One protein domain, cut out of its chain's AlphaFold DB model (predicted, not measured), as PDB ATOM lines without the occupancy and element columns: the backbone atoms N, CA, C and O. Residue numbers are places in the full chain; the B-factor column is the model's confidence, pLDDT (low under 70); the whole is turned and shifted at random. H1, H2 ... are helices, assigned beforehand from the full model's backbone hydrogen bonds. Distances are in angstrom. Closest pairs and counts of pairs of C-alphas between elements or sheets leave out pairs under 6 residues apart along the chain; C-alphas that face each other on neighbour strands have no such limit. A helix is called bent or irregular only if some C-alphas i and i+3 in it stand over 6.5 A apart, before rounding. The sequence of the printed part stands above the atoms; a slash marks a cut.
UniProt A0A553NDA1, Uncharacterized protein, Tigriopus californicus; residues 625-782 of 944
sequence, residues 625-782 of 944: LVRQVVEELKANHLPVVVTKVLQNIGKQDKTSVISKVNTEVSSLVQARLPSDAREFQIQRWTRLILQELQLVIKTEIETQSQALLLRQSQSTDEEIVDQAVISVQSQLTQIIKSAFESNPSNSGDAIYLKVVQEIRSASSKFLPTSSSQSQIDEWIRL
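This is residues 625 to 782 of the 944 residues of an uncharacterized protein of Tigriopus californicus (UniProt A0A553NDA1). Two lobes of helices with an open space between them are joined by one long helix, H4, which runs through the first lobe, where H1, H2 and H3 touch it within residues 682 to 701, and on toward the second lobe of H5, H6 and H7. In the first lobe H1, H2 and H3 pack on H4; beyond them H4 reaches on alone and makes a V with H5a, where the second lobe begins: bent H5, with H6 across it and H7 near H5a and H6. The printed part has 158 residues with seven named helices, H1 to H7 in chain order, and no named strand; the class is all helix. The whole is loose, with a radius of gyration of the C-alphas of 20.9 A, and its outline is flat, spanning 64 by 45 by 23 A.

H4, residues 679 to 712, is the hub and touches three helices. H1, residues 625 to 636, touches residues 685 to 693 of H4 alone, with the C-alphas of Val 626 and Ile 689 closest at 6.0 A; they run the same way at a tilt of 35.4 degrees, only just steep. H3, residues 654 to 672, runs opposite ways to H4 at a steep tilt of 47 degrees and touches it, the closest C-alphas being those of Val 669 and Thr 686, 6.2 A apart. H2, residues 638 to 649, touches residues 697 to 701 of H4 alone, with the C-alphas of Val 642 and Ile 701 closest at 6.8 A and a steep tilt of 58 degrees. H2 and H3 form a helical hairpin at a shallow tilt of 20 degrees, with the C-alphas of Val 645 and Val 657 closest at 6.6 A. The helix packing is mostly crossed, with 1 of 6 touching pairs at a shallow tilt. H5, residues 716 to 742, was assigned as one helix by its hydrogen bonds but is bent: C-alphas 730 and 733 are 7.5 A apart. Its arms, H5a up to residue 730 and H5b from residue 733, stand at a steep tilt of 63 degrees. H4 and H5a are close but not clearly touching, the closest C-alphas being those of Leu 710 and Glu 718, 7.1 A apart. H6, residues 748 to 763, touches H5b, with the C-alphas of Ala 739 and Lys 754 closest at 5.8 A, and touches H5a, with those of Ala 724 and Ser 763 closest at 6.1 A. H7, residues 773 to 782, is close to H5a but not clearly touching it, with the C-alphas of Val 721 and Trp 779 closest at 6.2 A. H1, H2 and H3 are apart from H5a, H5b, H6 and H7. Each O i to N i+4 pair is within hydrogen-bond range in H1, H2, H3, H4, H5b, H6 and H7, and 10 of 11 are in H5a.

H4 is 47.3 A long, from C-alpha 679 at (-38.564, 182.598, 2.263) to C-alpha 712 at (-58.761, 167.920, -37.942). H3 measures 27.3 A, H5a 22.2 A and H6 21.9 A. H1 begins with C-alpha 625 at (-48.704, 170.995, 1.416), and H7 ends with C-alpha 782 at (-51.820, 154.079, -33.709).

The two C-alphas farthest apart are those of Asp 676 and Ser 770, 67.0 A. Residues 675 to 680, of which 679 and 680 belong to H4, and residues 769 to 774, of which 773 and 774 belong to H7, stand free. The printed part has no cut, and no link is long. The mean pLDDT of the printed part is 77.2; 26 residues are under 70, among them residues 649 to 652 and residues 705 to 717.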
ATOM      1  N   LEU A 625     -48.461 169.618   1.844       77.00
ATOM      2  CA  LEU A 625     -48.704 170.995   1.416       77.00
ATOM      3  C   LEU A 625     -48.535 171.150  -0.100       77.00
ATOM      4  O   LEU A 625     -49.421 171.689  -0.761       77.00
ATOM      5  N   VAL A 626     -47.460 170.597  -0.676       77.31
ATOM      6  CA  VAL A 626     -47.243 170.568  -2.133       77.31
ATOM      7  C   VAL A 626     -48.401 169.860  -2.830       77.31
ATOM      8  O   VAL A 626     -48.954 170.406  -3.781       77.31
ATOM      9  N   ARG A 627     -48.834 168.689  -2.341       78.88
ATOM     10  CA  ARG A 627     -49.967 167.956  -2.925       78.88
ATOM     11  C   ARG A 627     -51.260 168.767  -2.863       78.88
ATOM     12  O   ARG A 627     -51.956 168.847  -3.867       78.88
ATOM     13  N   GLN A 628     -51.587 169.367  -1.718       81.19
ATOM     14  CA  GLN A 628     -52.800 170.180  -1.569       81.19
ATOM     15  C   GLN A 628     -52.804 171.372  -2.528       81.19
ATOM     16  O   GLN A 628     -53.799 171.588  -3.220       81.19
ATOM     17  N   VAL A 629     -51.687 172.099  -2.620       77.31
ATOM     18  CA  VAL A 629     -51.565 173.248  -3.527       77.31
ATOM     19  C   VAL A 629     -51.629 172.797  -4.988       77.31
ATOM     20  O   VAL A 629     -52.329 173.414  -5.785       77.31
ATOM     21  N   VAL A 630     -50.965 171.697  -5.355       80.06
ATOM     22  CA  VAL A 630     -51.031 171.138  -6.714       80.06
ATOM     23  C   VAL A 630     -52.459 170.730  -7.077       80.06
ATOM     24  O   VAL A 630     -52.916 171.079  -8.161       80.06
ATOM     25  N   GLU A 631     -53.186 170.036  -6.200       81.69
ATOM     26  CA  GLU A 631     -54.573 169.625  -6.461       81.69
ATOM     27  C   GLU A 631     -55.533 170.824  -6.550       81.69
ATOM     28  O   GLU A 631     -56.392 170.862  -7.433       81.69
ATOM     29  N   GLU A 632     -55.351 171.852  -5.717       81.69
ATOM     30  CA  GLU A 632     -56.125 173.095  -5.821       81.69
ATOM     31  C   GLU A 632     -55.846 173.828  -7.147       81.69
ATOM     32  O   GLU A 632     -56.776 174.265  -7.834       81.69
ATOM     33  N   LEU A 633     -54.572 173.929  -7.545       79.88
ATOM     34  CA  LEU A 633     -54.162 174.554  -8.805       79.88
ATOM     35  C   LEU A 633     -54.652 173.756 -10.022       79.88
ATOM     36  O   LEU A 633     -55.113 174.358 -10.998       79.88
ATOM     37  N   LYS A 634     -54.622 172.419  -9.953       80.56
ATOM     38  CA  LYS A 634     -55.211 171.522 -10.960       80.56
ATOM     39  C   LYS A 634     -56.707 171.768 -11.118       80.56
ATOM     40  O   LYS A 634     -57.171 171.928 -12.242       80.56
ATOM     41  N   ALA A 635     -57.451 171.833 -10.017       81.31
ATOM     42  CA  ALA A 635     -58.901 171.996 -10.062       81.31
ATOM     43  C   ALA A 635     -59.324 173.375 -10.594       81.31
ATOM     44  O   ALA A 635     -60.249 173.473 -11.399       81.31
ATOM     45  N   ASN A 636     -58.641 174.443 -10.168       83.00
ATOM     46  CA  ASN A 636     -59.146 175.806 -10.350       83.00
ATOM     47  C   ASN A 636     -58.456 176.604 -11.462       83.00
ATOM     48  O   ASN A 636     -59.040 177.556 -11.984       83.00
ATOM     49  N   HIS A 637     -57.198 176.302 -11.791       80.19
ATOM     50  CA  HIS A 637     -56.370 177.192 -12.621       80.19
ATOM     51  C   HIS A 637     -55.792 176.503 -13.852       80.19
ATOM     52  O   HIS A 637     -55.674 177.138 -14.903       80.19
ATOM     53  N   LEU A 638     -55.516 175.202 -13.767       78.81
ATOM     54  CA  LEU A 638     -55.005 174.419 -14.887       78.81
ATOM     55  C   LEU A 638     -55.887 174.513 -16.149       78.81
ATOM     56  O   LEU A 638     -55.322 174.788 -17.210       78.81
ATOM     57  N   PRO A 639     -57.235 174.416 -16.092       79.94
ATOM     58  CA  PRO A 639     -58.065 174.524 -17.297       79.94
ATOM     59  C   PRO A 639     -57.931 175.885 -17.993       79.94
ATOM     60  O   PRO A 639     -57.905 175.967 -19.222       79.94
ATOM     61  N   VAL A 640     -57.797 176.965 -17.215       81.06
ATOM     62  CA  VAL A 640     -57.651 178.336 -17.730       81.06
ATOM     63  C   VAL A 640     -56.285 178.517 -18.391       81.06
ATOM     64  O   VAL A 640     -56.203 179.054 -19.498       81.06
ATOM     65  N   VAL A 641     -55.221 178.043 -17.737       77.12
ATOM     66  CA  VAL A 641     -53.848 178.105 -18.257       77.12
ATOM     67  C   VAL A 641     -53.728 177.292 -19.545       77.12
ATOM     68  O   VAL A 641     -53.259 177.819 -20.551       77.12
ATOM     69  N   VAL A 642     -54.224 176.052 -19.559       76.81
ATOM     70  CA  VAL A 642     -54.211 175.178 -20.744       76.81
ATOM     71  C   VAL A 642     -54.995 175.803 -21.900       76.81
ATOM     72  O   VAL A 642     -54.486 175.866 -23.018       76.81
ATOM     73  N   THR A 643     -56.178 176.368 -21.634       79.25
ATOM     74  CA  THR A 643     -56.982 177.054 -22.662       79.25
ATOM     75  C   THR A 643     -56.230 178.245 -23.266       79.25
ATOM     76  O   THR A 643     -56.157 178.372 -24.491       79.25
ATOM     77  N   LYS A 644     -55.617 179.101 -22.433       77.25
ATOM     78  CA  LYS A 644     -54.797 180.233 -22.904       77.25
ATOM     79  C   LYS A 644     -53.585 179.764 -23.711       77.25
ATOM     80  O   LYS A 644     -53.222 180.403 -24.698       77.25
ATOM     81  N   VAL A 645     -52.937 178.675 -23.299       74.12
ATOM     82  CA  VAL A 645     -51.778 178.104 -23.997       74.12
ATOM     83  C   VAL A 645     -52.184 177.585 -25.375       74.12
ATOM     84  O   VAL A 645     -51.583 177.980 -26.373       74.12
ATOM     85  N   LEU A 646     -53.251 176.788 -25.460       73.56
ATOM     86  CA  LEU A 646     -53.753 176.234 -26.722       73.56
ATOM     87  C   LEU A 646     -54.210 177.316 -27.704       73.56
ATOM     88  O   LEU A 646     -53.918 177.219 -28.894       73.56
ATOM     89  N   GLN A 647     -54.831 178.395 -27.219       77.25
ATOM     90  CA  GLN A 647     -55.193 179.550 -28.052       77.25
ATOM     91  C   GLN A 647     -53.974 180.271 -28.660       77.25
ATOM     92  O   GLN A 647     -54.098 180.918 -29.701       77.25
ATOM     93  N   ASN A 648     -52.799 180.157 -28.035       71.25
ATOM     94  CA  ASN A 648     -51.574 180.847 -28.448       71.25
ATOM     95  C   ASN A 648     -50.578 179.963 -29.215       71.25
ATOM     96  O   ASN A 648     -49.726 180.509 -29.918       71.25
ATOM     97  N   ILE A 649     -50.698 178.632 -29.145       68.81
ATOM     98  CA  ILE A 649     -49.817 177.680 -29.852       68.81
ATOM     99  C   ILE A 649     -49.831 177.891 -31.380       68.81
ATOM    100  O   ILE A 649     -48.833 177.629 -32.042       68.81
ATOM    101  N   GLY A 650     -50.901 178.460 -31.945       63.28
ATOM    102  CA  GLY A 650     -50.959 178.822 -33.368       63.28
ATOM    103  C   GLY A 650     -50.273 180.143 -33.755       63.28
ATOM    104  O   GLY A 650     -50.256 180.475 -34.936       63.28
ATOM    105  N   LYS A 651     -49.768 180.939 -32.797       63.12
ATOM    106  CA  LYS A 651     -49.305 182.324 -33.046       63.12
ATOM    107  C   LYS A 651     -47.959 182.705 -32.412       63.12
ATOM    108  O   LYS A 651     -47.443 183.767 -32.754       63.12
ATOM    109  N   GLN A 652     -47.394 181.918 -31.491       56.97
ATOM    110  CA  GLN A 652     -46.149 182.266 -30.782       56.97
ATOM    111  C   GLN A 652     -45.177 181.086 -30.651       56.97
ATOM    112  O   GLN A 652     -45.591 179.931 -30.627       56.97
ATOM    113  N   ASP A 653     -43.882 181.399 -30.519       72.25
ATOM    114  CA  ASP A 653     -42.823 180.431 -30.208       72.25
ATOM    115  C   ASP A 653     -43.101 179.699 -28.878       72.25
ATOM    116  O   ASP A 653     -43.471 180.311 -27.869       72.25
ATOM    117  N   LYS A 654     -42.891 178.378 -28.875       64.75
ATOM    118  CA  LYS A 654     -43.158 177.447 -27.765       64.75
ATOM    119  C   LYS A 654     -42.441 177.881 -26.479       64.75
ATOM    120  O   LYS A 654     -42.994 177.767 -25.386       64.75
ATOM    121  N   THR A 655     -41.250 178.458 -26.618       69.25
ATOM    122  CA  THR A 655     -40.417 178.971 -25.520       69.25
ATOM    123  C   THR A 655     -41.057 180.166 -24.801       69.25
ATOM    124  O   THR A 655     -41.057 180.230 -23.570       69.25
ATOM    125  N   SER A 656     -41.680 181.084 -25.553       72.44
ATOM    126  CA  SER A 656     -42.398 182.251 -25.009       72.44
ATOM    127  C   SER A 656     -43.592 181.819 -24.155       72.44
ATOM    128  O   SER A 656     -43.797 182.332 -23.051       72.44
ATOM    129  N   VAL A 657     -44.339 180.820 -24.633       67.44
ATOM    130  CA  VAL A 657     -45.520 180.281 -23.949       67.44
ATOM    131  C   VAL A 657     -45.136 179.604 -22.632       67.44
ATOM    132  O   VAL A 657     -45.749 179.895 -21.608       67.44
ATOM    133  N   ILE A 658     -44.077 178.788 -22.621       67.81
ATOM    134  CA  ILE A 658     -43.574 178.141 -21.398       67.81
ATOM    135  C   ILE A 658     -43.127 179.183 -20.361       67.81
ATOM    136  O   ILE A 658     -43.443 179.042 -19.181       67.81
ATOM    137  N   SER A 659     -42.449 180.261 -20.779       77.06
ATOM    138  CA  SER A 659     -42.018 181.312 -19.842       77.06
ATOM    139  C   SER A 659     -43.198 182.048 -19.186       77.06
ATOM    140  O   SER A 659     -43.174 182.307 -17.980       77.06
ATOM    141  N   LYS A 660     -44.264 182.331 -19.952       73.25
ATOM    142  CA  LYS A 660     -45.482 182.978 -19.441       73.25
ATOM    143  C   LYS A 660     -46.238 182.071 -18.482       73.25
ATOM    144  O   LYS A 660     -46.651 182.535 -17.426       73.25
ATOM    145  N   VAL A 661     -46.353 180.785 -18.817       70.62
ATOM    146  CA  VAL A 661     -46.954 179.776 -17.936       70.62
ATOM    147  C   VAL A 661     -46.169 179.666 -16.635       70.62
ATOM    148  O   VAL A 661     -46.770 179.744 -15.571       70.62
ATOM    149  N   ASN A 662     -44.837 179.575 -16.694       73.81
ATOM    150  CA  ASN A 662     -44.008 179.544 -15.488       73.81
ATOM    151  C   ASN A 662     -44.196 180.806 -14.636       73.81
ATOM    152  O   ASN A 662     -44.328 180.695 -13.424       73.81
ATOM    153  N   THR A 663     -44.273 181.988 -15.253       80.25
ATOM    154  CA  THR A 663     -44.486 183.254 -14.530       80.25
ATOM    155  C   THR A 663     -45.859 183.299 -13.848       80.25
ATOM    156  O   THR A 663     -45.961 183.661 -12.676       80.25
ATOM    157  N   GLU A 664     -46.918 182.900 -14.557       74.62
ATOM    158  CA  GLU A 664     -48.294 182.904 -14.041       74.62
ATOM    159  C   GLU A 664     -48.460 181.850 -12.932       74.62
ATOM    160  O   GLU A 664     -48.968 182.167 -11.856       74.62
ATOM    161  N   VAL A 665     -47.912 180.643 -13.118       72.69
ATOM    162  CA  VAL A 665     -47.894 179.591 -12.091       72.69
ATOM    163  C   VAL A 665     -47.072 180.016 -10.871       72.69
ATOM    164  O   VAL A 665     -47.557 179.874  -9.755       72.69
ATOM    165  N   SER A 666     -45.883 180.605 -11.042       77.62
ATOM    166  CA  SER A 666     -45.091 181.125  -9.916       77.62
ATOM    167  C   SER A 666     -45.855 182.166  -9.096       77.62
ATOM    168  O   SER A 666     -45.807 182.116  -7.868       77.62
ATOM    169  N   SER A 667     -46.592 183.071  -9.748       80.25
ATOM    170  CA  SER A 667     -47.394 184.083  -9.047       80.25
ATOM    171  C   SER A 667     -48.559 183.473  -8.255       80.25
ATOM    172  O   SER A 667     -48.823 183.886  -7.127       80.25
ATOM    173  N   LEU A 668     -49.213 182.445  -8.809       75.31
ATOM    174  CA  LEU A 668     -50.309 181.727  -8.155       75.31
ATOM    175  C   LEU A 668     -49.820 180.915  -6.960       75.31
ATOM    176  O   LEU A 668     -50.466 180.910  -5.916       75.31
ATOM    177  N   VAL A 669     -48.661 180.267  -7.097       75.94
ATOM    178  CA  VAL A 669     -48.039 179.532  -5.997       75.94
ATOM    179  C   VAL A 669     -47.665 180.490  -4.870       75.94
ATOM    180  O   VAL A 669     -48.064 180.259  -3.733       75.94
ATOM    181  N   GLN A 670     -47.006 181.616  -5.165       79.12
ATOM    182  CA  GLN A 670     -46.662 182.615  -4.144       79.12
ATOM    183  C   GLN A 670     -47.886 183.169  -3.401       79.12
ATOM    184  O   GLN A 670     -47.808 183.391  -2.197       79.12
ATOM    185  N   ALA A 671     -49.019 183.352  -4.082       82.00
ATOM    186  CA  ALA A 671     -50.250 183.840  -3.461       82.00
ATOM    187  C   ALA A 671     -50.936 182.815  -2.534       82.00
ATOM    188  O   ALA A 671     -51.836 183.187  -1.776       82.00
ATOM    189  N   ARG A 672     -50.559 181.531  -2.614       79.88
ATOM    190  CA  ARG A 672     -51.196 180.433  -1.867       79.88
ATOM    191  C   ARG A 672     -50.350 179.863  -0.740       79.88
ATOM    192  O   ARG A 672     -50.869 179.115   0.084       79.88
ATOM    193  N   LEU A 673     -49.072 180.210  -0.699       80.00
ATOM    194  CA  LEU A 673     -48.192 179.773   0.370       80.00
ATOM    195  C   LEU A 673     -48.518 180.521   1.679       80.00
ATOM    196  O   LEU A 673     -48.894 181.695   1.628       80.00
ATOM    197  N   PRO A 674     -48.404 179.856   2.845       79.00
ATOM    198  CA  PRO A 674     -48.661 180.481   4.139       79.00
ATOM    199  C   PRO A 674     -47.829 181.756   4.320       79.00
ATOM    200  O   PRO A 674     -46.642 181.772   3.998       79.00
ATOM    201  N   SER A 675     -48.425 182.834   4.838       76.62
ATOM    202  CA  SER A 675     -47.716 184.112   5.017       76.62
ATOM    203  C   SER A 675     -46.655 184.072   6.122       76.62
ATOM    204  O   SER A 675     -45.817 184.966   6.199       76.62
ATOM    205  N   ASP A 676     -46.701 183.056   6.983       76.19
ATOM    206  CA  ASP A 676     -45.705 182.724   8.001       76.19
ATOM    207  C   ASP A 676     -44.624 181.750   7.499       76.19
ATOM    208  O   ASP A 676     -43.647 181.500   8.210       76.19
ATOM    209  N   ALA A 677     -44.749 181.232   6.270       72.44
ATOM    210  CA  ALA A 677     -43.716 180.408   5.661       72.44
ATOM    211  C   ALA A 677     -42.443 181.228   5.434       72.44
ATOM    212  O   ALA A 677     -42.468 182.349   4.920       72.44
ATOM    213  N   ARG A 678     -41.293 180.655   5.796       72.06
ATOM    214  CA  ARG A 678     -40.003 181.326   5.601       72.06
ATOM    215  C   ARG A 678     -39.640 181.345   4.114       72.06
ATOM    216  O   ARG A 678     -39.971 180.423   3.371       72.06
ATOM    217  N   GLU A 679     -38.896 182.362   3.680       71.19
ATOM    218  CA  GLU A 679     -38.564 182.598   2.263       71.19
ATOM    219  C   GLU A 679     -37.968 181.369   1.549       71.19
ATOM    220  O   GLU A 679     -38.307 181.083   0.401       71.19
ATOM    221  N   PHE A 680     -37.138 180.581   2.238       65.31
ATOM    222  CA  PHE A 680     -36.558 179.367   1.659       65.31
ATOM    223  C   PHE A 680     -37.593 178.253   1.428       65.31
ATOM    224  O   PHE A 680     -37.525 177.563   0.411       65.31
ATOM    225  N   GLN A 681     -38.565 178.091   2.337       69.62
ATOM    226  CA  GLN A 681     -39.667 177.138   2.178       69.62
ATOM    227  C   GLN A 681     -40.510 177.556   0.981       69.62
ATOM    228  O   GLN A 681     -40.829 176.731   0.133       69.62
ATOM    229  N   ILE A 682     -40.757 178.864   0.845       74.31
ATOM    230  CA  ILE A 682     -41.478 179.429  -0.292       74.31
ATOM    231  C   ILE A 682     -40.769 179.103  -1.607       74.31
ATOM    232  O   ILE A 682     -41.399 178.588  -2.530       74.31
ATOM    233  N   GLN A 683     -39.461 179.348  -1.706       75.50
ATOM    234  CA  GLN A 683     -38.691 179.060  -2.920       75.50
ATOM    235  C   GLN A 683     -38.667 177.563  -3.259       75.50
ATOM    236  O   GLN A 683     -38.819 177.187  -4.425       75.50
ATOM    237  N   ARG A 684     -38.495 176.705  -2.248       76.06
ATOM    238  CA  ARG A 684     -38.445 175.247  -2.407       76.06
ATOM    239  C   ARG A 684     -39.797 174.677  -2.827       76.06
ATOM    240  O   ARG A 684     -39.871 174.007  -3.856       76.06
ATOM    241  N   TRP A 685     -40.867 175.012  -2.111       79.94
ATOM    242  CA  TRP A 685     -42.225 174.605  -2.465       79.94
ATOM    243  C   TRP A 685     -42.617 175.119  -3.844       79.94
ATOM    244  O   TRP A 685     -43.148 174.356  -4.641       79.94
ATOM    245  N   THR A 686     -42.265 176.365  -4.179       78.00
ATOM    246  CA  THR A 686     -42.495 176.912  -5.523       78.00
ATOM    247  C   THR A 686     -41.842 176.052  -6.597       78.00
ATOM    248  O   THR A 686     -42.477 175.750  -7.602       78.00
ATOM    249  N   ARG A 687     -40.601 175.602  -6.381       80.12
ATOM    250  CA  ARG A 687     -39.895 174.730  -7.327       80.12
ATOM    251  C   ARG A 687     -40.569 173.363  -7.476       80.12
ATOM    252  O   ARG A 687     -40.780 172.934  -8.607       80.12
ATOM    253  N   LEU A 688     -40.916 172.709  -6.366       75.25
ATOM    254  CA  LEU A 688     -41.566 171.390  -6.377       75.25
ATOM    255  C   LEU A 688     -42.949 171.448  -7.036       75.25
ATOM    256  O   LEU A 688     -43.258 170.645  -7.914       75.25
ATOM    257  N   ILE A 689     -43.750 172.451  -6.674       77.31
ATOM    258  CA  ILE A 689     -45.074 172.678  -7.258       77.31
ATOM    259  C   ILE A 689     -44.953 172.985  -8.757       77.31
ATOM    260  O   ILE A 689     -45.727 172.455  -9.549       77.31
ATOM    261  N   LEU A 690     -43.965 173.789  -9.174       77.44
ATOM    262  CA  LEU A 690     -43.702 174.052 -10.592       77.44
ATOM    263  C   LEU A 690     -43.327 172.781 -11.359       77.44
ATOM    264  O   LEU A 690     -43.822 172.604 -12.466       77.44
ATOM    265  N   GLN A 691     -42.484 171.907 -10.806       79.56
ATOM    266  CA  GLN A 691     -42.098 170.651 -11.463       79.56
ATOM    267  C   GLN A 691     -43.301 169.721 -11.668       79.56
ATOM    268  O   GLN A 691     -43.521 169.239 -12.781       79.56
ATOM    269  N   GLU A 692     -44.110 169.521 -10.625       76.88
ATOM    270  CA  GLU A 692     -45.352 168.741 -10.695       76.88
ATOM    271  C   GLU A 692     -46.333 169.341 -11.714       76.88
ATOM    272  O   GLU A 692     -46.823 168.651 -12.611       76.88
ATOM    273  N   LEU A 693     -46.572 170.655 -11.651       76.06
ATOM    274  CA  LEU A 693     -47.478 171.324 -12.584       76.06
ATOM    275  C   LEU A 693     -46.960 171.316 -14.019       76.06
ATOM    276  O   LEU A 693     -47.763 171.170 -14.933       76.06
ATOM    277  N   GLN A 694     -45.654 171.434 -14.254       79.25
ATOM    278  CA  GLN A 694     -45.076 171.325 -15.595       79.25
ATOM    279  C   GLN A 694     -45.338 169.949 -16.207       79.25
ATOM    280  O   GLN A 694     -45.692 169.871 -17.384       79.25
ATOM    281  N   LEU A 695     -45.211 168.876 -15.420       77.06
ATOM    282  CA  LEU A 695     -45.520 167.518 -15.866       77.06
ATOM    283  C   LEU A 695     -47.002 167.385 -16.246       77.06
ATOM    284  O   LEU A 695     -47.332 166.864 -17.312       77.06
ATOM    285  N   VAL A 696     -47.889 167.913 -15.401       76.50
ATOM    286  CA  VAL A 696     -49.341 167.874 -15.611       76.50
ATOM    287  C   VAL A 696     -49.743 168.706 -16.831       76.50
ATOM    288  O   VAL A 696     -50.447 168.209 -17.704       76.50
ATOM    289  N   ILE A 697     -49.248 169.942 -16.942       73.69
ATOM    290  CA  ILE A 697     -49.508 170.847 -18.072       73.69
ATOM    291  C   ILE A 697     -49.000 170.236 -19.376       73.69
ATOM    292  O   ILE A 697     -49.704 170.273 -20.381       73.69
ATOM    293  N   LYS A 698     -47.789 169.666 -19.376       77.75
ATOM    294  CA  LYS A 698     -47.231 168.988 -20.550       77.75
ATOM    295  C   LYS A 698     -48.133 167.839 -20.994       77.75
ATOM    296  O   LYS A 698     -48.478 167.781 -22.170       77.75
ATOM    297  N   THR A 699     -48.532 166.982 -20.056       75.88
ATOM    298  CA  THR A 699     -49.402 165.832 -20.331       75.88
ATOM    299  C   THR A 699     -50.745 166.292 -20.897       75.88
ATOM    300  O   THR A 699     -51.165 165.807 -21.939       75.88
ATOM    301  N   GLU A 700     -51.374 167.296 -20.284       77.38
ATOM    302  CA  GLU A 700     -52.666 167.825 -20.731       77.38
ATOM    303  C   GLU A 700     -52.577 168.494 -22.113       77.38
ATOM    304  O   GLU A 700     -53.450 168.302 -22.957       77.38
ATOM    305  N   ILE A 701     -51.505 169.246 -22.398       73.00
ATOM    306  CA  ILE A 701     -51.270 169.820 -23.732       73.00
ATOM    307  C   ILE A 701     -51.048 168.712 -24.765       73.00
ATOM    308  O   ILE A 701     -51.569 168.808 -25.874       73.00
ATOM    309  N   GLU A 702     -50.286 167.667 -24.440       73.88
ATOM    310  CA  GLU A 702     -50.090 166.511 -25.322       73.88
ATOM    311  C   GLU A 702     -51.429 165.813 -25.603       73.88
ATOM    312  O   GLU A 702     -51.767 165.608 -26.768       73.88
ATOM    313  N   THR A 703     -52.251 165.575 -24.579       77.00
ATOM    314  CA  THR A 703     -53.595 164.998 -24.727       77.00
ATOM    315  C   THR A 703     -54.517 165.883 -25.567       77.00
ATOM    316  O   THR A 703     -55.148 165.400 -26.508       77.00
ATOM    317  N   GLN A 704     -54.582 167.190 -25.294       74.31
ATOM    318  CA  GLN A 704     -55.467 168.096 -26.031       74.31
ATOM    319  C   GLN A 704     -54.975 168.393 -27.448       74.31
ATOM    320  O   GLN A 704     -55.795 168.547 -28.348       74.31
ATOM    321  N   SER A 705     -53.661 168.441 -27.685       67.00
ATOM    322  CA  SER A 705     -53.097 168.586 -29.034       67.00
ATOM    323  C   SER A 705     -53.324 167.335 -29.879       67.00
ATOM    324  O   SER A 705     -53.693 167.466 -31.045       67.00
ATOM    325  N   GLN A 706     -53.208 166.139 -29.291       67.12
ATOM    326  CA  GLN A 706     -53.628 164.899 -29.940       67.12
ATOM    327  C   GLN A 706     -55.124 164.928 -30.255       67.12
ATOM    328  O   GLN A 706     -55.483 164.663 -31.395       67.12
ATOM    329  N   ALA A 707     -55.978 165.341 -29.309       66.12
ATOM    330  CA  ALA A 707     -57.422 165.484 -29.527       66.12
ATOM    331  C   ALA A 707     -57.781 166.536 -30.601       66.12
ATOM    332  O   ALA A 707     -58.796 166.413 -31.286       66.12
ATOM    333  N   LEU A 708     -56.964 167.581 -30.767       63.62
ATOM    334  CA  LEU A 708     -57.130 168.609 -31.801       63.62
ATOM    335  C   LEU A 708     -56.686 168.128 -33.185       63.62
ATOM    336  O   LEU A 708     -57.390 168.400 -34.155       63.62
ATOM    337  N   LEU A 709     -55.566 167.404 -33.268       59.25
ATOM    338  CA  LEU A 709     -55.131 166.721 -34.491       59.25
ATOM    339  C   LEU A 709     -56.207 165.732 -34.953       59.25
ATOM    340  O   LEU A 709     -56.630 165.788 -36.101       59.25
ATOM    341  N   LEU A 710     -56.748 164.971 -34.003       53.22
ATOM    342  CA  LEU A 710     -57.893 164.073 -34.158       53.22
ATOM    343  C   LEU A 710     -59.158 164.740 -34.708       53.22
ATOM    344  O   LEU A 710     -59.872 164.199 -35.544       53.22
ATOM    345  N   ARG A 711     -59.462 165.959 -34.257       60.06
ATOM    346  CA  ARG A 711     -60.611 166.712 -34.783       60.06
ATOM    347  C   ARG A 711     -60.373 167.268 -36.186       60.06
ATOM    348  O   ARG A 711     -61.343 167.607 -36.857       60.06
ATOM    349  N   GLN A 712     -59.118 167.403 -36.617       50.38
ATOM    350  CA  GLN A 712     -58.761 167.920 -37.942       50.38
ATOM    351  C   GLN A 712     -58.635 166.824 -39.007       50.38
ATOM    352  O   GLN A 712     -58.800 167.128 -40.188       50.38
ATOM    353  N   SER A 713     -58.434 165.563 -38.624       46.00
ATOM    354  CA  SER A 713     -58.469 164.407 -39.525       46.00
ATOM    355  C   SER A 713     -59.791 163.643 -39.428       46.00
ATOM    356  O   SER A 713     -59.824 162.455 -39.154       46.00
ATOM    357  N   GLN A 714     -60.913 164.295 -39.753       40.69
ATOM    358  CA  GLN A 714     -62.168 163.574 -40.007       40.69
ATOM    359  C   GLN A 714     -62.054 162.709 -41.279       40.69
ATOM    360  O   GLN A 714     -62.534 163.065 -42.353       40.69
ATOM    361  N   SER A 715     -61.401 161.559 -41.146       56.56
ATOM    362  CA  SER A 715     -61.625 160.372 -41.957       56.56
ATOM    363  C   SER A 715     -62.285 159.325 -41.057       56.56
ATOM    364  O   SER A 715     -62.041 159.268 -39.851       56.56
ATOM    365  N   THR A 716     -63.139 158.491 -41.641       62.22
ATOM    366  CA  THR A 716     -63.854 157.395 -40.964       62.22
ATOM    367  C   THR A 716     -62.943 156.422 -40.207       62.22
ATOM    368  O   THR A 716     -63.415 155.701 -39.334       62.22
ATOM    369  N   ASP A 717     -61.643 156.414 -40.504       68.88
ATOM    370  CA  ASP A 717     -60.666 155.534 -39.862       68.88
ATOM    371  C   ASP A 717     -60.261 156.033 -38.467       68.88
ATOM    372  O   ASP A 717     -59.893 155.231 -37.608       68.88
ATOM    373  N   GLU A 718     -60.353 157.338 -38.202       71.06
ATOM    374  CA  GLU A 718     -59.923 157.900 -36.921       71.06
ATOM    375  C   GLU A 718     -60.952 157.693 -35.804       71.06
ATOM    376  O   GLU A 718     -60.583 157.386 -34.672       71.06
ATOM    377  N   GLU A 719     -62.243 157.737 -36.140       78.00
ATOM    378  CA  GLU A 719     -63.336 157.414 -35.212       78.00
ATOM    379  C   GLU A 719     -63.282 155.939 -34.768       78.00
ATOM    380  O   GLU A 719     -63.531 155.620 -33.602       78.00
ATOM    381  N   ILE A 720     -62.880 155.039 -35.675       77.69
ATOM    382  CA  ILE A 720     -62.659 153.616 -35.374       77.69
ATOM    383  C   ILE A 720     -61.493 153.454 -34.387       77.69
ATOM    384  O   ILE A 720     -61.605 152.700 -33.417       77.69
ATOM    385  N   VAL A 721     -60.387 154.177 -34.602       80.31
ATOM    386  CA  VAL A 721     -59.230 154.161 -33.691       80.31
ATOM    387  C   VAL A 721     -59.604 154.734 -32.322       80.31
ATOM    388  O   VAL A 721     -59.234 154.142 -31.311       80.31
ATOM    389  N   ASP A 722     -60.378 155.817 -32.250       79.44
ATOM    390  CA  ASP A 722     -60.814 156.427 -30.986       79.44
ATOM    391  C   ASP A 722     -61.708 155.513 -30.148       79.44
ATOM    392  O   ASP A 722     -61.468 155.335 -28.951       79.44
ATOM    393  N   GLN A 723     -62.717 154.894 -30.767       79.69
ATOM    394  CA  GLN A 723     -63.589 153.938 -30.079       79.69
ATOM    395  C   GLN A 723     -62.787 152.740 -29.552       79.69
ATOM    396  O   GLN A 723     -63.001 152.285 -28.423       79.69
ATOM    397  N   ALA A 724     -61.809 152.267 -30.331       79.88
ATOM    398  CA  ALA A 724     -60.905 151.211 -29.898       79.88
ATOM    399  C   ALA A 724     -59.990 151.666 -28.745       79.88
ATOM    400  O   ALA A 724     -59.831 150.915 -27.783       79.88
ATOM    401  N   VAL A 725     -59.443 152.889 -28.780       83.44
ATOM    402  CA  VAL A 725     -58.633 153.459 -27.688       83.44
ATOM    403  C   VAL A 725     -59.442 153.540 -26.395       83.44
ATOM    404  O   VAL A 725     -58.968 153.048 -25.377       83.44
ATOM    405  N   ILE A 726     -60.665 154.080 -26.423       80.56
ATOM    406  CA  ILE A 726     -61.529 154.193 -25.232       80.56
ATOM    407  C   ILE A 726     -61.827 152.807 -24.646       80.56
ATOM    408  O   ILE A 726     -61.712 152.592 -23.435       80.56
ATOM    409  N   SER A 727     -62.169 151.846 -25.508       83.06
ATOM    410  CA  SER A 727     -62.469 150.477 -25.089       83.06
ATOM    411  C   SER A 727     -61.249 149.794 -24.458       83.06
ATOM    412  O   SER A 727     -61.344 149.250 -23.355       83.06
ATOM    413  N   VAL A 728     -60.076 149.893 -25.091       83.31
ATOM    414  CA  VAL A 728     -58.821 149.332 -24.564       83.31
ATOM    415  C   VAL A 728     -58.394 150.035 -23.276       83.31
ATOM    416  O   VAL A 728     -57.978 149.368 -22.332       83.31
ATOM    417  N   GLN A 729     -58.542 151.358 -23.190       85.44
ATOM    418  CA  GLN A 729     -58.201 152.134 -21.999       85.44
ATOM    419  C   GLN A 729     -59.035 151.700 -20.788       85.44
ATOM    420  O   GLN A 729     -58.487 151.561 -19.697       85.44
ATOM    421  N   SER A 730     -60.323 151.383 -20.978       85.69
ATOM    422  CA  SER A 730     -61.179 150.844 -19.907       85.69
ATOM    423  C   SER A 730     -60.733 149.464 -19.390       85.69
ATOM    424  O   SER A 730     -61.016 149.106 -18.247       85.69
ATOM    425  N   GLN A 731     -60.005 148.698 -20.211       88.94
ATOM    426  CA  GLN A 731     -59.488 147.365 -19.881       88.94
ATOM    427  C   GLN A 731     -58.013 147.380 -19.463       88.94
ATOM    428  O   GLN A 731     -57.494 146.361 -19.003       88.94
ATOM    429  N   LEU A 732     -57.329 148.520 -19.595       85.06
ATOM    430  CA  LEU A 732     -55.876 148.606 -19.489       85.06
ATOM    431  C   LEU A 732     -55.355 148.127 -18.129       85.06
ATOM    432  O   LEU A 732     -54.385 147.375 -18.074       85.06
ATOM    433  N   THR A 733     -56.028 148.476 -17.031       82.12
ATOM    434  CA  THR A 733     -55.651 148.013 -15.687       82.12
ATOM    435  C   THR A 733     -55.742 146.489 -15.553       82.12
ATOM    436  O   THR A 733     -54.877 145.878 -14.928       82.12
ATOM    437  N   GLN A 734     -56.757 145.851 -16.153       88.19
ATOM    438  CA  GLN A 734     -56.870 144.388 -16.154       88.19
ATOM    439  C   GLN A 734     -55.786 143.742 -17.016       88.19
ATOM    440  O   GLN A 734     -55.189 142.772 -16.563       88.19
ATOM    441  N   ILE A 735     -55.494 144.313 -18.189       86.94
ATOM    442  CA  ILE A 735     -54.434 143.851 -19.100       86.94
ATOM    443  C   ILE A 735     -53.049 143.941 -18.437       86.94
ATOM    444  O   ILE A 735     -52.222 143.037 -18.532       86.94
ATOM    445  N   ILE A 736     -52.771 145.036 -17.728       84.25
ATOM    446  CA  ILE A 736     -51.508 145.195 -17.002       84.25
ATOM    447  C   ILE A 736     -51.433 144.184 -15.858       84.25
ATOM    448  O   ILE A 736     -50.398 143.545 -15.665       84.25
ATOM    449  N   LYS A 737     -52.538 143.978 -15.136       86.56
ATOM    450  CA  LYS A 737     -52.611 142.986 -14.063       86.56
ATOM    451  C   LYS A 737     -52.381 141.556 -14.579       86.56
ATOM    452  O   LYS A 737     -51.543 140.863 -14.005       86.56
ATOM    453  N   SER A 738     -53.031 141.129 -15.665       87.19
ATOM    454  CA  SER A 738     -52.820 139.804 -16.284       87.19
ATOM    455  C   SER A 738     -51.396 139.629 -16.807       87.19
ATOM    456  O   SER A 738     -50.778 138.580 -16.594       87.19
ATOM    457  N   ALA A 739     -50.823 140.665 -17.426       85.31
ATOM    458  CA  ALA A 739     -49.433 140.653 -17.878       85.31
ATOM    459  C   ALA A 739     -48.453 140.439 -16.707       85.31
ATOM    460  O   ALA A 739     -47.509 139.657 -16.817       85.31
ATOM    461  N   PHE A 740     -48.713 141.067 -15.559       81.81
ATOM    462  CA  PHE A 740     -47.922 140.907 -14.335       81.81
ATOM    463  C   PHE A 740     -48.152 139.577 -13.603       81.81
ATOM    464  O   PHE A 740     -47.255 139.084 -12.915       81.81
ATOM    465  N   GLU A 741     -49.361 139.022 -13.654       83.56
ATOM    466  CA  GLU A 741     -49.692 137.732 -13.034       83.56
ATOM    467  C   GLU A 741     -49.114 136.562 -13.833       83.56
ATOM    468  O   GLU A 741     -48.618 135.603 -13.244       83.56
ATOM    469  N   SER A 742     -49.107 136.670 -15.162       82.94
ATOM    470  CA  SER A 742     -48.547 135.647 -16.050       82.94
ATOM    471  C   SER A 742     -47.017 135.612 -16.069       82.94
ATOM    472  O   SER A 742     -46.450 134.608 -16.496       82.94
ATOM    473  N   ASN A 743     -46.338 136.676 -15.617       76.06
ATOM    474  CA  ASN A 743     -44.878 136.749 -15.634       76.06
ATOM    475  C   ASN A 743     -44.309 137.658 -14.522       76.06
ATOM    476  O   ASN A 743     -43.871 138.782 -14.779       76.06
ATOM    477  N   PRO A 744     -44.291 137.187 -13.261       64.31
ATOM    478  CA  PRO A 744     -43.890 138.007 -12.122       64.31
ATOM    479  C   PRO A 744     -42.408 138.406 -12.130       64.31
ATOM    480  O   PRO A 744     -42.077 139.397 -11.507       64.31
ATOM    481  N   SER A 745     -41.521 137.689 -12.825       61.97
ATOM    482  CA  SER A 745     -40.061 137.902 -12.789       61.97
ATOM    483  C   SER A 745     -39.516 138.903 -13.818       61.97
ATOM    484  O   SER A 745     -38.303 139.065 -13.932       61.97
ATOM    485  N   ASN A 746     -40.380 139.532 -14.614       68.81
ATOM    486  CA  ASN A 746     -39.968 140.268 -15.805       68.81
ATOM    487  C   ASN A 746     -39.626 141.740 -15.531       68.81
ATOM    488  O   ASN A 746     -40.247 142.405 -14.702       68.81
ATOM    489  N   SER A 747     -38.648 142.262 -16.277       77.19
ATOM    490  CA  SER A 747     -38.337 143.694 -16.317       77.19
ATOM    491  C   SER A 747     -39.531 144.502 -16.840       77.19
ATOM    492  O   SER A 747     -40.403 143.970 -17.535       77.19
ATOM    493  N   GLY A 748     -39.553 145.809 -16.553       76.88
ATOM    494  CA  GLY A 748     -40.605 146.710 -17.041       76.88
ATOM    495  C   GLY A 748     -40.826 146.626 -18.559       76.88
ATOM    496  O   GLY A 748     -41.965 146.712 -19.009       76.88
ATOM    497  N   ASP A 749     -39.773 146.355 -19.336       80.56
ATOM    498  CA  ASP A 749     -39.847 146.216 -20.796       80.56
ATOM    499  C   ASP A 749     -40.522 144.916 -21.246       80.56
ATOM    500  O   ASP A 749     -41.310 144.910 -22.191       80.56
ATOM    501  N   ALA A 750     -40.271 143.804 -20.556       79.94
ATOM    502  CA  ALA A 750     -40.928 142.538 -20.867       79.94
ATOM    503  C   ALA A 750     -42.423 142.576 -20.504       79.94
ATOM    504  O   ALA A 750     -43.254 142.000 -21.211       79.94
ATOM    505  N   ILE A 751     -42.782 143.314 -19.452       82.88
ATOM    506  CA  ILE A 751     -44.178 143.595 -19.104       82.88
ATOM    507  C   ILE A 751     -44.811 144.514 -20.146       82.88
ATOM    508  O   ILE A 751     -45.912 144.231 -20.608       82.88
ATOM    509  N   TYR A 752     -44.103 145.558 -20.582       86.75
ATOM    510  CA  TYR A 752     -44.555 146.438 -21.656       86.75
ATOM    511  C   TYR A 752     -44.853 145.658 -22.943       86.75
ATOM    512  O   TYR A 752     -45.938 145.787 -23.504       86.75
ATOM    513  N   LEU A 753     -43.946 144.774 -23.371       86.88
ATOM    514  CA  LEU A 753     -44.156 143.919 -24.544       86.88
ATOM    515  C   LEU A 753     -45.381 143.007 -24.390       86.88
ATOM    516  O   LEU A 753     -46.139 142.828 -25.344       86.88
ATOM    517  N   LYS A 754     -45.604 142.457 -23.192       87.88
ATOM    518  CA  LYS A 754     -46.772 141.616 -22.914       87.88
ATOM    519  C   LYS A 754     -48.074 142.418 -22.943       87.88
ATOM    520  O   LYS A 754     -49.041 141.975 -23.558       87.88
ATOM    521  N   VAL A 755     -48.076 143.616 -22.360       85.88
ATOM    522  CA  VAL A 755     -49.206 144.555 -22.414       85.88
ATOM    523  C   VAL A 755     -49.508 144.942 -23.859       85.88
ATOM    524  O   VAL A 755     -50.660 144.902 -24.269       85.88
ATOM    525  N   VAL A 756     -48.486 145.215 -24.674       88.56
ATOM    526  CA  VAL A 756     -48.649 145.494 -26.110       88.56
ATOM    527  C   VAL A 756     -49.265 144.302 -26.858       88.56
ATOM    528  O   VAL A 756     -50.150 144.494 -27.692       88.56
ATOM    529  N   GLN A 757     -48.853 143.066 -26.553       89.62
ATOM    530  CA  GLN A 757     -49.458 141.861 -27.139       89.62
ATOM    531  C   GLN A 757     -50.932 141.696 -26.750       89.62
ATOM    532  O   GLN A 757     -51.757 141.346 -27.596       89.62
ATOM    533  N   GLU A 758     -51.277 141.952 -25.490       89.50
ATOM    534  CA  GLU A 758     -52.659 141.856 -25.016       89.50
ATOM    535  C   GLU A 758     -53.534 142.987 -25.560       89.50
ATOM    536  O   GLU A 758     -54.657 142.721 -25.983       89.50
ATOM    537  N   ILE A 759     -53.000 144.206 -25.685       85.88
ATOM    538  CA  ILE A 759     -53.661 145.314 -26.386       85.88
ATOM    539  C   ILE A 759     -53.926 144.932 -27.839       85.88
ATOM    540  O   ILE A 759     -55.042 145.099 -28.309       85.88
ATOM    541  N   ARG A 760     -52.953 144.344 -28.548       89.00
ATOM    542  CA  ARG A 760     -53.157 143.861 -29.924       89.00
ATOM    543  C   ARG A 760     -54.313 142.850 -30.005       89.00
ATOM    544  O   ARG A 760     -55.136 142.952 -30.910       89.00
ATOM    545  N   SER A 761     -54.408 141.920 -29.050       88.75
ATOM    546  CA  SER A 761     -55.498 140.931 -28.985       88.75
ATOM    547  C   SER A 761     -56.852 141.524 -28.570       88.75
ATOM    548  O   SER A 761     -57.898 141.038 -29.010       88.75
ATOM    549  N   ALA A 762     -56.858 142.556 -27.726       84.56
ATOM    550  CA  ALA A 762     -58.067 143.268 -27.330       84.56
ATOM    551  C   ALA A 762     -58.585 144.131 -28.488       84.56
ATOM    552  O   ALA A 762     -59.745 144.000 -28.874       84.56
ATOM    553  N   SER A 763     -57.711 144.930 -29.104       82.81
ATOM    554  CA  SER A 763     -58.025 145.814 -30.230       82.81
ATOM    555  C   SER A 763     -58.601 145.055 -31.419       82.81
ATOM    556  O   SER A 763     -59.573 145.514 -32.010       82.81
ATOM    557  N   SER A 764     -58.098 143.856 -31.737       83.44
ATOM    558  CA  SER A 764     -58.620 143.065 -32.861       83.44
ATOM    559  C   SER A 764     -60.101 142.679 -32.728       83.44
ATOM    560  O   SER A 764     -60.713 142.306 -33.721       83.44
ATOM    561  N   LYS A 765     -60.693 142.755 -31.525       86.50
ATOM    562  CA  LYS A 765     -62.130 142.502 -31.302       86.50
ATOM    563  C   LYS A 765     -63.011 143.710 -31.622       86.50
ATOM    564  O   LYS A 765     -64.211 143.539 -31.811       86.50
ATOM    565  N   PHE A 766     -62.430 144.908 -31.639       82.69
ATOM    566  CA  PHE A 766     -63.143 146.174 -31.822       82.69
ATOM    567  C   PHE A 766     -62.969 146.756 -33.227       82.69
ATOM    568  O   PHE A 766     -63.717 147.648 -33.614       82.69
ATOM    569  N   LEU A 767     -62.005 146.249 -33.998       85.56
ATOM    570  CA  LEU A 767     -61.753 146.702 -35.362       85.56
ATOM    571  C   LEU A 767     -62.690 145.995 -36.367       85.56
ATOM    572  O   LEU A 767     -62.961 144.801 -36.213       85.56
ATOM    573  N   PRO A 768     -63.187 146.698 -37.405       85.25
ATOM    574  CA  PRO A 768     -64.089 146.120 -38.396       85.25
ATOM    575  C   PRO A 768     -63.465 144.920 -39.114       85.25
ATOM    576  O   PRO A 768     -62.394 145.028 -39.715       85.25
ATOM    577  N   THR A 769     -64.180 143.796 -39.123       83.25
ATOM    578  CA  THR A 769     -63.740 142.527 -39.731       83.25
ATOM    579  C   THR A 769     -63.598 142.582 -41.254       83.25
ATOM    580  O   THR A 769     -62.959 141.710 -41.835       83.25
ATOM    581  N   SER A 770     -64.165 143.598 -41.910       81.25
ATOM    582  CA  SER A 770     -64.044 143.844 -43.353       81.25
ATOM    583  C   SER A 770     -62.732 144.527 -43.767       81.25
ATOM    584  O   SER A 770     -62.513 144.741 -44.958       81.25
ATOM    585  N   SER A 771     -61.886 144.911 -42.810       85.00
ATOM    586  CA  SER A 771     -60.654 145.669 -43.059       85.00
ATOM    587  C   SER A 771     -59.499 144.746 -43.443       85.00
ATOM    588  O   SER A 771     -59.412 143.611 -42.972       85.00
ATOM    589  N   SER A 772     -58.581 145.223 -44.287       88.00
ATOM    590  CA  SER A 772     -57.379 144.447 -44.617       88.00
ATOM    591  C   SER A 772     -56.461 144.299 -43.394       88.00
ATOM    592  O   SER A 772     -56.395 145.194 -42.552       88.00
ATOM    593  N   GLN A 773     -55.693 143.206 -43.311       85.50
ATOM    594  CA  GLN A 773     -54.752 142.985 -42.201       85.50
ATOM    595  C   GLN A 773     -53.753 144.145 -42.042       85.50
ATOM    596  O   GLN A 773     -53.444 144.538 -40.925       85.50
ATOM    597  N   SER A 774     -53.317 144.755 -43.151       82.62
ATOM    598  CA  SER A 774     -52.433 145.926 -43.123       82.62
ATOM    599  C   SER A 774     -53.088 147.155 -42.484       82.62
ATOM    600  O   SER A 774     -52.400 147.919 -41.815       82.62
ATOM    601  N   GLN A 775     -54.394 147.363 -42.686       80.38
ATOM    602  CA  GLN A 775     -55.131 148.450 -42.029       80.38
ATOM    603  C   GLN A 775     -55.318 148.161 -40.541       80.38
ATOM    604  O   GLN A 775     -55.123 149.048 -39.718       80.38
ATOM    605  N   ILE A 776     -55.626 146.908 -40.193       80.62
ATOM    606  CA  ILE A 776     -55.724 146.460 -38.799       80.62
ATOM    607  C   ILE A 776     -54.393 146.687 -38.070       80.62
ATOM    608  O   ILE A 776     -54.385 147.231 -36.968       80.62
ATOM    609  N   ASP A 777     -53.265 146.327 -38.686       84.69
ATOM    610  CA  ASP A 777     -51.942 146.502 -38.086       84.69
ATOM    611  C   ASP A 777     -51.578 147.985 -37.892       84.69
ATOM    612  O   ASP A 777     -51.037 148.337 -36.840       84.69
ATOM    613  N   GLU A 778     -51.920 148.866 -38.842       84.19
ATOM    614  CA  GLU A 778     -51.678 150.311 -38.696       84.19
ATOM    615  C   GLU A 778     -52.589 150.939 -37.634       84.19
ATOM    616  O   GLU A 778     -52.119 151.720 -36.806       84.19
ATOM    617  N   TRP A 779     -53.864 150.547 -37.564       86.94
ATOM    618  CA  TRP A 779     -54.753 150.983 -36.487       86.94
ATOM    619  C   TRP A 779     -54.252 150.527 -35.118       86.94
ATOM    620  O   TRP A 779     -54.215 151.321 -34.183       86.94
ATOM    621  N   ILE A 780     -53.782 149.283 -34.994       83.69
ATOM    622  CA  ILE A 780     -53.185 148.783 -33.749       83.69
ATOM    623  C   ILE A 780     -51.923 149.574 -33.390       83.69
ATOM    624  O   ILE A 780     -51.730 149.906 -32.218       83.69
ATOM    625  N   ARG A 781     -51.085 149.926 -34.373       88.25
ATOM    626  CA  ARG A 781     -49.904 150.773 -34.158       88.25
ATOM    627  C   ARG A 781     -50.287 152.145 -33.603       88.25
ATOM    628  O   ARG A 781     -49.676 152.592 -32.634       88.25
ATOM    629  N   LEU A 782     -51.315 152.781 -34.166       82.12
ATOM    630  CA  LEU A 782     -51.820 154.079 -33.709       82.12
ATOM    631  C   LEU A 782     -52.444 154.004 -32.307       82.12
ATOM    632  O   LEU A 782     -52.183 154.882 -31.484       82.12
TER     633      LEU A 782